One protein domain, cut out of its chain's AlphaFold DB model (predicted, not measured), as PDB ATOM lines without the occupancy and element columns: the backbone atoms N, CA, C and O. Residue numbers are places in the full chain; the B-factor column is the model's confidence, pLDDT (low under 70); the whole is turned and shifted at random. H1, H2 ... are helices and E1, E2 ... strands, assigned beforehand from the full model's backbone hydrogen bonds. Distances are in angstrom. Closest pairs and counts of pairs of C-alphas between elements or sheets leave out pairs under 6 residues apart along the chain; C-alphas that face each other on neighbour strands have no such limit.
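What this domain is: This is residues 3 to 62 of the 120 residues of an uncharacterized protein of bioreactor metagenome (UniProt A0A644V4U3). A helical hairpin, in which the shorter helix H1 is side by side with part of the long helix H2 and runs opposite ways to it, has a small two-stranded hairpin, E1 and E2, packed beside H2 through E1. H2 and the loop of residues 28 to 39 before it make the long axis. The printed part has 60 residues, with two named strands followed by two named helices in the order E1, E2, H1, H2; the sheet has the order E1 - E2 and is antiparallel, and the class is mostly helix. The whole is compact, with a radius of gyration of the C-alphas of 11.8 A, yet elongated, with spans of 39 by 21 by 15 A.

How they stand to each other: E1, residues 3 to 5, and E2, residues 11 to 14, form a hairpin of antiparallel neighbour strands, with 136 degrees between their directions. C-alphas 3 and 13 face each other at 4.7 A. N 4 and O 12 are within hydrogen-bond range at 3.0 A, and N 12 and O 4 at 2.9 A. H1, residues 17 to 27, follows; the closest C-alphas of E2 and H1 are those of Val 14 and Ala 20, 7.2 A apart. E1 and H1 are apart. H2, residues 40 to 61, touches H1, with the C-alphas of Cys 24 and His 44 closest at 4.9 A. The two helices form a helical hairpin with a shallow tilt of 27 degrees, opposite ways. The closest C-alphas of E1 and H2 are those of Lys 5 and Met 47, 6.6 A apart. E2 and H2 are apart. In H1 every O i to N i+4 pair is within hydrogen-bond range; in H2 17 of 18 are.

Where its parts are: E1, residues 3 to 5, begins with C-alpha 3 at (178.114, 219.390, 288.445) and is 7.0 A long from first to last C-alpha. E2, residues 11 to 14, is 9.7 A long. H1, residues 17 to 27, is 15.3 A long and begins with C-alpha 17 at (173.513, 212.995, 282.103). H2, residues 40 to 61, is 31.4 A long and ends with C-alpha 61 at (177.023, 222.601, 271.391).

The domain as a whole: The two C-alphas farthest apart are those of Pro 35 and Asn 62, at 39.8 A. The links E1 to E2 and E2 to H1 are tight, and the link H1 to H2 is long, with 12 residues. The printed part has no cut. The mean pLDDT of the printed part of this model is 95.3, and no printed residue is under 70.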
ATOM      1  N   THR A   3     178.562 219.288 287.054       95.69
ATOM      2  CA  THR A   3     178.114 219.390 288.445       95.69
ATOM      3  C   THR A   3     176.726 220.000 288.509       95.69
ATOM      4  O   THR A   3     176.470 221.008 287.848       95.69
ATOM      5  N   ILE A   4     175.862 219.425 289.338       96.56
ATOM      6  CA  ILE A   4     174.545 219.973 289.685       96.56
ATOM      7  C   ILE A   4     174.446 220.143 291.200       96.56
ATOM      8  O   ILE A   4     175.347 219.735 291.938       96.56
ATOM      9  N   LYS A   5     173.355 220.745 291.667       97.25
ATOM     10  CA  LYS A   5     173.040 220.830 293.094       97.25
ATOM     11  C   LYS A   5     171.764 220.076 293.429       97.25
ATOM     12  O   LYS A   5     170.823 220.086 292.636       97.25
ATOM     13  N   ASP A   6     171.738 219.474 294.606       95.06
ATOM     14  CA  ASP A   6     170.513 218.966 295.220       95.06
ATOM     15  C   ASP A   6     169.679 220.121 295.814       95.06
ATOM     16  O   ASP A   6     170.124 221.277 295.838       95.06
ATOM     17  N   ILE A   7     168.469 219.827 296.296       95.50
ATOM     18  CA  ILE A   7     167.562 220.843 296.862       95.50
ATOM     19  C   ILE A   7     168.121 221.515 298.127       95.50
ATOM     20  O   ILE A   7     167.709 222.615 298.487       95.50
ATOM     21  N   THR A   8     169.095 220.885 298.787       95.06
ATOM     22  CA  THR A   8     169.787 221.419 299.970       95.06
ATOM     23  C   THR A   8     171.028 222.248 299.614       95.06
ATOM     24  O   THR A   8     171.658 222.836 300.491       95.06
ATOM     25  N   GLY A   9     171.381 222.330 298.326       94.44
ATOM     26  CA  GLY A   9     172.544 223.052 297.818       94.44
ATOM     27  C   GLY A   9     173.836 222.231 297.775       94.44
ATOM     28  O   GLY A   9     174.882 222.779 297.409       94.44
ATOM     29  N   LYS A  10     173.791 220.936 298.106       95.56
ATOM     30  CA  LYS A  10     174.949 220.041 298.024       95.56
ATOM     31  C   LYS A  10     175.304 219.778 296.564       95.56
ATOM     32  O   LYS A  10     174.436 219.506 295.740       95.56
ATOM     33  N   VAL A  11     176.597 219.831 296.252       96.94
ATOM     34  CA  VAL A  11     177.105 219.572 294.900       96.94
ATOM     35  C   VAL A  11     177.141 218.071 294.621       96.94
ATOM     36  O   VAL A  11     177.621 217.289 295.444       96.94
ATOM     37  N   ILE A  12     176.652 217.686 293.444       95.00
ATOM     38  CA  ILE A  12     176.659 216.319 292.925       95.00
ATOM     39  C   ILE A  12     177.404 216.308 291.592       95.00
ATOM     40  O   ILE A  12     177.102 217.089 290.685       95.00
ATOM     41  N   GLU A  13     178.368 215.400 291.470       96.25
ATOM     42  CA  GLU A  13     179.091 215.149 290.228       96.25
ATOM     43  C   GLU A  13     178.317 214.162 289.352       96.25
ATOM     44  O   GLU A  13     177.930 213.078 289.789       96.25
ATOM     45  N   VAL A  14     178.102 214.539 288.095       95.69
ATOM     46  CA  VAL A  14     177.371 213.750 287.104       95.69
ATOM     47  C   VAL A  14     178.319 213.380 285.967       95.69
ATOM     48  O   VAL A  14     178.899 214.234 285.282       95.69
ATOM     49  N   THR A  15     178.476 212.077 285.765       94.44
ATOM     50  CA  THR A  15     179.309 211.490 284.708       94.44
ATOM     51  C   THR A  15     178.493 211.118 283.471       94.44
ATOM     52  O   THR A  15     178.982 211.304 282.361       94.44
ATOM     53  N   ASP A  16     177.242 210.687 283.658       95.62
ATOM     54  CA  ASP A  16     176.276 210.371 282.601       95.62
ATOM     55  C   ASP A  16     174.959 211.128 282.848       95.62
ATOM     56  O   ASP A  16     174.188 210.812 283.761       95.62
ATOM     57  N   ILE A  17     174.708 212.145 282.019       95.56
ATOM     58  CA  ILE A  17     173.513 212.995 282.103       95.56
ATOM     59  C   ILE A  17     172.246 212.190 281.784       95.56
ATOM     60  O   ILE A  17     171.223 212.379 282.439       95.56
ATOM     61  N   ASP A  18     172.290 211.274 280.816       94.69
ATOM     62  CA  ASP A  18     171.116 210.502 280.406       94.69
ATOM     63  C   ASP A  18     170.706 209.491 281.475       94.69
ATOM     64  O   ASP A  18     169.514 209.326 281.756       94.69
ATOM     65  N   ALA A  19     171.678 208.831 282.104       96.44
ATOM     66  CA  ALA A  19     171.418 207.962 283.245       96.44
ATOM     67  C   ALA A  19     170.837 208.747 284.430       96.44
ATOM     68  O   ALA A  19     169.828 208.319 285.000       96.44
ATOM     69  N   ALA A  20     171.405 209.915 284.745       97.06
ATOM     70  CA  ALA A  20     170.918 210.773 285.822       97.06
ATOM     71  C   ALA A  20     169.484 211.271 285.568       97.06
ATOM     72  O   ALA A  20     168.646 211.218 286.469       97.06
ATOM     73  N   ILE A  21     169.157 211.677 284.333       97.25
ATOM     74  CA  ILE A  21     167.790 212.068 283.948       97.25
ATOM     75  C   ILE A  21     166.823 210.901 284.143       97.25
ATOM     76  O   ILE A  21     165.772 211.082 284.756       97.25
ATOM     77  N   ARG A  22     167.168 209.695 283.667       97.25
ATOM     78  CA  ARG A  22     166.311 208.506 283.829       97.25
ATOM     79  C   ARG A  22     166.046 208.188 285.298       97.25
ATOM     80  O   ARG A  22     164.927 207.808 285.640       97.25
ATOM     81  N   GLN A  23     167.051 208.328 286.158       95.62
ATOM     82  CA  GLN A  23     166.887 208.138 287.596       95.62
ATOM     83  C   GLN A  23     165.955 209.197 288.193       95.62
ATOM     84  O   GLN A  23     165.004 208.847 288.890       95.62
ATOM     85  N   CYS A  24     166.169 210.473 287.873       96.56
ATOM     86  CA  CYS A  24     165.329 211.552 288.383       96.56
ATOM     87  C   CYS A  24     163.872 211.423 287.922       96.56
ATOM     88  O   CYS A  24     162.969 211.544 288.743       96.56
ATOM     89  N   GLU A  25     163.622 211.068 286.660       96.62
ATOM     90  CA  GLU A  25     162.268 210.812 286.145       96.62
ATOM     91  C   GLU A  25     161.559 209.657 286.879       96.62
ATOM     92  O   GLU A  25     160.353 209.727 287.112       96.62
ATOM     93  N   ARG A  26     162.290 208.612 287.298       96.19
ATOM     94  CA  ARG A  26     161.728 207.498 288.088       96.19
ATOM     95  C   ARG A  26     161.415 207.896 289.530       96.19
ATOM     96  O   ARG A  26     160.469 207.372 290.111       96.19
ATOM     97  N   CYS A  27     162.207 208.797 290.105       94.56
ATOM     98  CA  CYS A  27     162.134 209.147 291.523       94.56
ATOM     99  C   CYS A  27     161.351 210.435 291.818       94.56
ATOM    100  O   CYS A  27     160.999 210.645 292.975       94.56
ATOM    101  N   LYS A  28     161.024 211.260 290.812       93.50
ATOM    102  CA  LYS A  28     160.386 212.586 290.978       93.50
ATOM    103  C   LYS A  28     159.068 212.595 291.767       93.50
ATOM    104  O   LYS A  28     158.725 213.604 292.363       93.50
ATOM    105  N   ASN A  29     158.353 211.470 291.810       94.19
ATOM    106  CA  ASN A  29     157.074 211.330 292.524       94.19
ATOM    107  C   ASN A  29     157.204 210.585 293.864       94.19
ATOM    108  O   ASN A  29     156.206 210.158 294.440       94.19
ATOM    109  N   SER A  30     158.428 210.351 294.337       94.69
ATOM    110  CA  SER A  30     158.680 209.601 295.566       94.69
ATOM    111  C   SER A  30     158.234 210.395 296.805       94.69
ATOM    112  O   SER A  30     158.749 211.493 297.026       94.69
ATOM    113  N   PRO A  31     157.343 209.851 297.659       95.69
ATOM    114  CA  PRO A  31     156.834 210.560 298.835       95.69
ATOM    115  C   PRO A  31     157.754 210.453 300.064       95.69
ATOM    116  O   PRO A  31     157.457 211.027 301.112       95.69
ATOM    117  N   PHE A  32     158.849 209.690 299.981       94.88
ATOM    118  CA  PHE A  32     159.732 209.445 301.122       94.88
ATOM    119  C   PHE A  32     160.479 210.713 301.521       94.88
ATOM    120  O   PHE A  32     161.115 211.344 300.685       94.88
ATOM    121  N   LYS A  33     160.426 211.067 302.807       94.56
ATOM    122  CA  LYS A  33     161.138 212.226 303.351       94.56
ATOM    123  C   LYS A  33     162.598 211.905 303.632       94.56
ATOM    124  O   LYS A  33     162.935 210.828 304.117       94.56
ATOM    125  N   THR A  34     163.443 212.882 303.364       90.50
ATOM    126  CA  THR A  34     164.850 212.906 303.757       90.50
ATOM    127  C   THR A  34     165.006 213.647 305.098       90.50
ATOM    128  O   THR A  34     164.076 214.339 305.529       90.50
ATOM    129  N   PRO A  35     166.166 213.552 305.779       90.44
ATOM    130  CA  PRO A  35     166.420 214.279 307.029       90.44
ATOM    131  C   PRO A  35     166.317 215.810 306.925       90.44
ATOM    132  O   PRO A  35     166.124 216.469 307.942       90.44
ATOM    133  N   SER A  36     166.422 216.381 305.719       89.00
ATOM    134  CA  SER A  36     166.246 217.822 305.479       89.00
ATOM    135  C   SER A  36     164.778 218.266 305.495       89.00
ATOM    136  O   SER A  36     164.500 219.459 305.464       89.00
ATOM    137  N   GLY A  37     163.830 217.323 305.545       92.62
ATOM    138  CA  GLY A  37     162.392 217.589 305.522       92.62
ATOM    139  C   GLY A  37     161.771 217.567 304.122       92.62
ATOM    140  O   GLY A  37     160.557 217.381 304.022       92.62
ATOM    141  N   HIS A  38     162.587 217.661 303.068       93.88
ATOM    142  CA  HIS A  38     162.163 217.482 301.679       93.88
ATOM    143  C   HIS A  38     161.927 216.012 301.344       93.88
ATOM    144  O   HIS A  38     162.588 215.110 301.873       93.88
ATOM    145  N   THR A  39     161.009 215.761 300.422       96.38
ATOM    146  CA  THR A  39     160.821 214.447 299.816       96.38
ATOM    147  C   THR A  39     161.930 214.139 298.810       96.38
ATOM    148  O   THR A  39     162.501 215.025 298.175       96.38
ATOM    149  N   VAL A  40     162.207 212.851 298.618       94.06
ATOM    150  CA  VAL A  40     163.076 212.355 297.545       94.06
ATOM    151  C   VAL A  40     162.559 212.825 296.181       94.06
ATOM    152  O   VAL A  40     163.362 213.129 295.302       94.06
ATOM    153  N   GLY A  41     161.236 212.913 296.006       96.06
ATOM    154  CA  GLY A  41     160.618 213.425 294.788       96.06
ATOM    155  C   GLY A  41     160.919 214.898 294.517       96.06
ATOM    156  O   GLY A  41     161.300 215.236 293.396       96.06
ATOM    157  N   GLU A  42     160.818 215.761 295.531       97.06
ATOM    158  CA  GLU A  42     161.174 217.185 295.426       97.06
ATOM    159  C   GLU A  42     162.644 217.365 295.044       97.06
ATOM    160  O   GLU A  42     162.955 218.124 294.128       97.06
ATOM    161  N   ASP A  43     163.538 216.610 295.684       96.19
ATOM    162  CA  ASP A  43     164.971 216.667 295.400       96.19
ATOM    163  C   ASP A  43     165.303 216.231 293.962       96.19
ATOM    164  O   ASP A  43     165.976 216.941 293.211       96.19
ATOM    165  N   HIS A  44     164.748 215.100 293.514       96.12
ATOM    166  CA  HIS A  44     164.969 214.625 292.147       96.12
ATOM    167  C   HIS A  44     164.313 215.529 291.103       96.12
ATOM    168  O   HIS A  44     164.871 215.694 290.023       96.12
ATOM    169  N   SER A  45     163.166 216.139 291.407       96.88
ATOM    170  CA  SER A  45     162.534 217.123 290.521       96.88
ATOM    171  C   SER A  45     163.414 218.363 290.363       96.88
ATOM    172  O   SER A  45     163.618 218.836 289.247       96.88
ATOM    173  N   PHE A  46     164.007 218.844 291.458       96.69
ATOM    174  CA  PHE A  46     164.939 219.968 291.439       96.69
ATOM    175  C   PHE A  46     166.207 219.671 290.617       96.69
ATOM    176  O   PHE A  46     166.648 220.493 289.807       96.69
ATOM    177  N   MET A  47     166.784 218.477 290.776       96.88
ATOM    178  CA  MET A  47     167.935 218.039 289.979       96.88
ATOM    179  C   MET A  47     167.586 217.828 288.499       96.88
ATOM    180  O   MET A  47     168.389 218.149 287.619       96.88
ATOM    181  N   LEU A  48     166.389 217.310 288.208       97.31
ATOM    182  CA  LEU A  48     165.930 217.016 286.850       97.31
ATOM    183  C   LEU A  48     165.914 218.260 285.959       97.31
ATOM    184  O   LEU A  48     166.317 218.175 284.799       97.31
ATOM    185  N   GLU A  49     165.499 219.409 286.492       96.25
ATOM    186  CA  GLU A  49     165.480 220.668 285.738       96.25
ATOM    187  C   GLU A  49     166.888 221.103 285.311       96.25
ATOM    188  O   GLU A  49     167.121 221.418 284.141       96.25
ATOM    189  N   GLN A  50     167.863 221.025 286.221       97.31
ATOM    190  CA  GLN A  50     169.267 221.319 285.908       97.31
ATOM    191  C   GLN A  50     169.817 220.349 284.853       97.31
ATOM    192  O   GLN A  50     170.457 220.766 283.885       97.31
ATOM    193  N   LEU A  51     169.528 219.052 284.991       97.19
ATOM    194  CA  LEU A  51     169.972 218.028 284.046       97.19
ATOM    195  C   LEU A  51     169.377 218.228 282.643       97.19
ATOM    196  O   LEU A  51     170.095 218.103 281.649       97.19
ATOM    197  N   LYS A  52     168.088 218.582 282.540       95.94
ATOM    198  CA  LYS A  52     167.435 218.897 281.259       95.94
ATOM    199  C   LYS A  52     168.077 220.108 280.582       95.94
ATOM    200  O   LYS A  52     168.323 220.068 279.376       95.94
ATOM    201  N   GLN A  53     168.406 221.154 281.341       95.00
ATOM    202  CA  GLN A  53     169.110 222.329 280.813       95.00
ATOM    203  C   GLN A  53     170.518 221.985 280.312       95.00
ATOM    204  O   GLN A  53     170.888 222.382 279.205       95.00
ATOM    205  N   LEU A  54     171.278 221.194 281.075       95.75
ATOM    206  CA  LEU A  54     172.605 220.727 280.664       95.75
ATOM    207  C   LEU A  54     172.535 219.892 279.383       95.75
ATOM    208  O   LEU A  54     173.319 220.117 278.462       95.75
ATOM    209  N   LYS A  55     171.556 218.988 279.280       95.50
ATOM    210  CA  LYS A  55     171.337 218.176 278.078       95.50
ATOM    211  C   LYS A  55     170.992 219.031 276.857       95.50
ATOM    212  O   LYS A  55     171.558 218.813 275.786       95.50
ATOM    213  N   ARG A  56     170.109 220.026 277.007       95.50
ATOM    214  CA  ARG A  56     169.798 221.000 275.945       95.50
ATOM    215  C   ARG A  56     171.052 221.759 275.501       95.50
ATOM    216  O   ARG A  56     171.316 221.835 274.304       95.50
ATOM    217  N   SER A  57     171.873 222.235 276.442       93.62
ATOM    218  CA  SER A  57     173.137 222.915 276.118       93.62
ATOM    219  C   SER A  57     174.110 221.999 275.378       93.62
ATOM    220  O   SER A  57     174.631 222.392 274.342       93.62
ATOM    221  N   GLN A  58     174.295 220.759 275.838       93.88
ATOM    222  CA  GLN A  58     175.165 219.787 275.171       93.88
ATOM    223  C   GLN A  58     174.713 219.523 273.727       93.88
ATOM    224  O   GLN A  58     175.530 219.455 272.811       93.88
ATOM    225  N   ARG A  59     173.402 219.402 273.501       94.88
ATOM    226  CA  ARG A  59     172.838 219.252 272.154       94.88
ATOM    227  C   ARG A  59     173.109 220.483 271.297       94.88
ATOM    228  O   ARG A  59     173.509 220.336 270.146       94.88
ATOM    229  N   ARG A  60     172.936 221.684 271.855       93.88
ATOM    230  CA  ARG A  60     173.216 222.953 271.168       93.88
ATOM    231  C   ARG A  60     174.690 223.080 270.789       93.88
ATOM    232  O   ARG A  60     175.012 223.507 269.682       93.88
ATOM    233  N   ASP A  61     175.586 222.635 271.661       93.31
ATOM    234  CA  ASP A  61     177.023 222.601 271.391       93.31
ATOM    235  C   ASP A  61     177.386 221.589 270.290       93.31
ATOM    236  O   ASP A  61     178.389 221.773 269.601       93.31
ATOM    237  N   ASN A  62     176.531 220.597 270.034       94.12
ATOM    238  CA  ASN A  62     176.688 219.610 268.964       94.12
ATOM    239  C   ASN A  62     176.006 219.991 267.631       94.12
ATOM    240  O   ASN A  62     176.115 219.240 266.649       94.12
TER     241      ASN A  62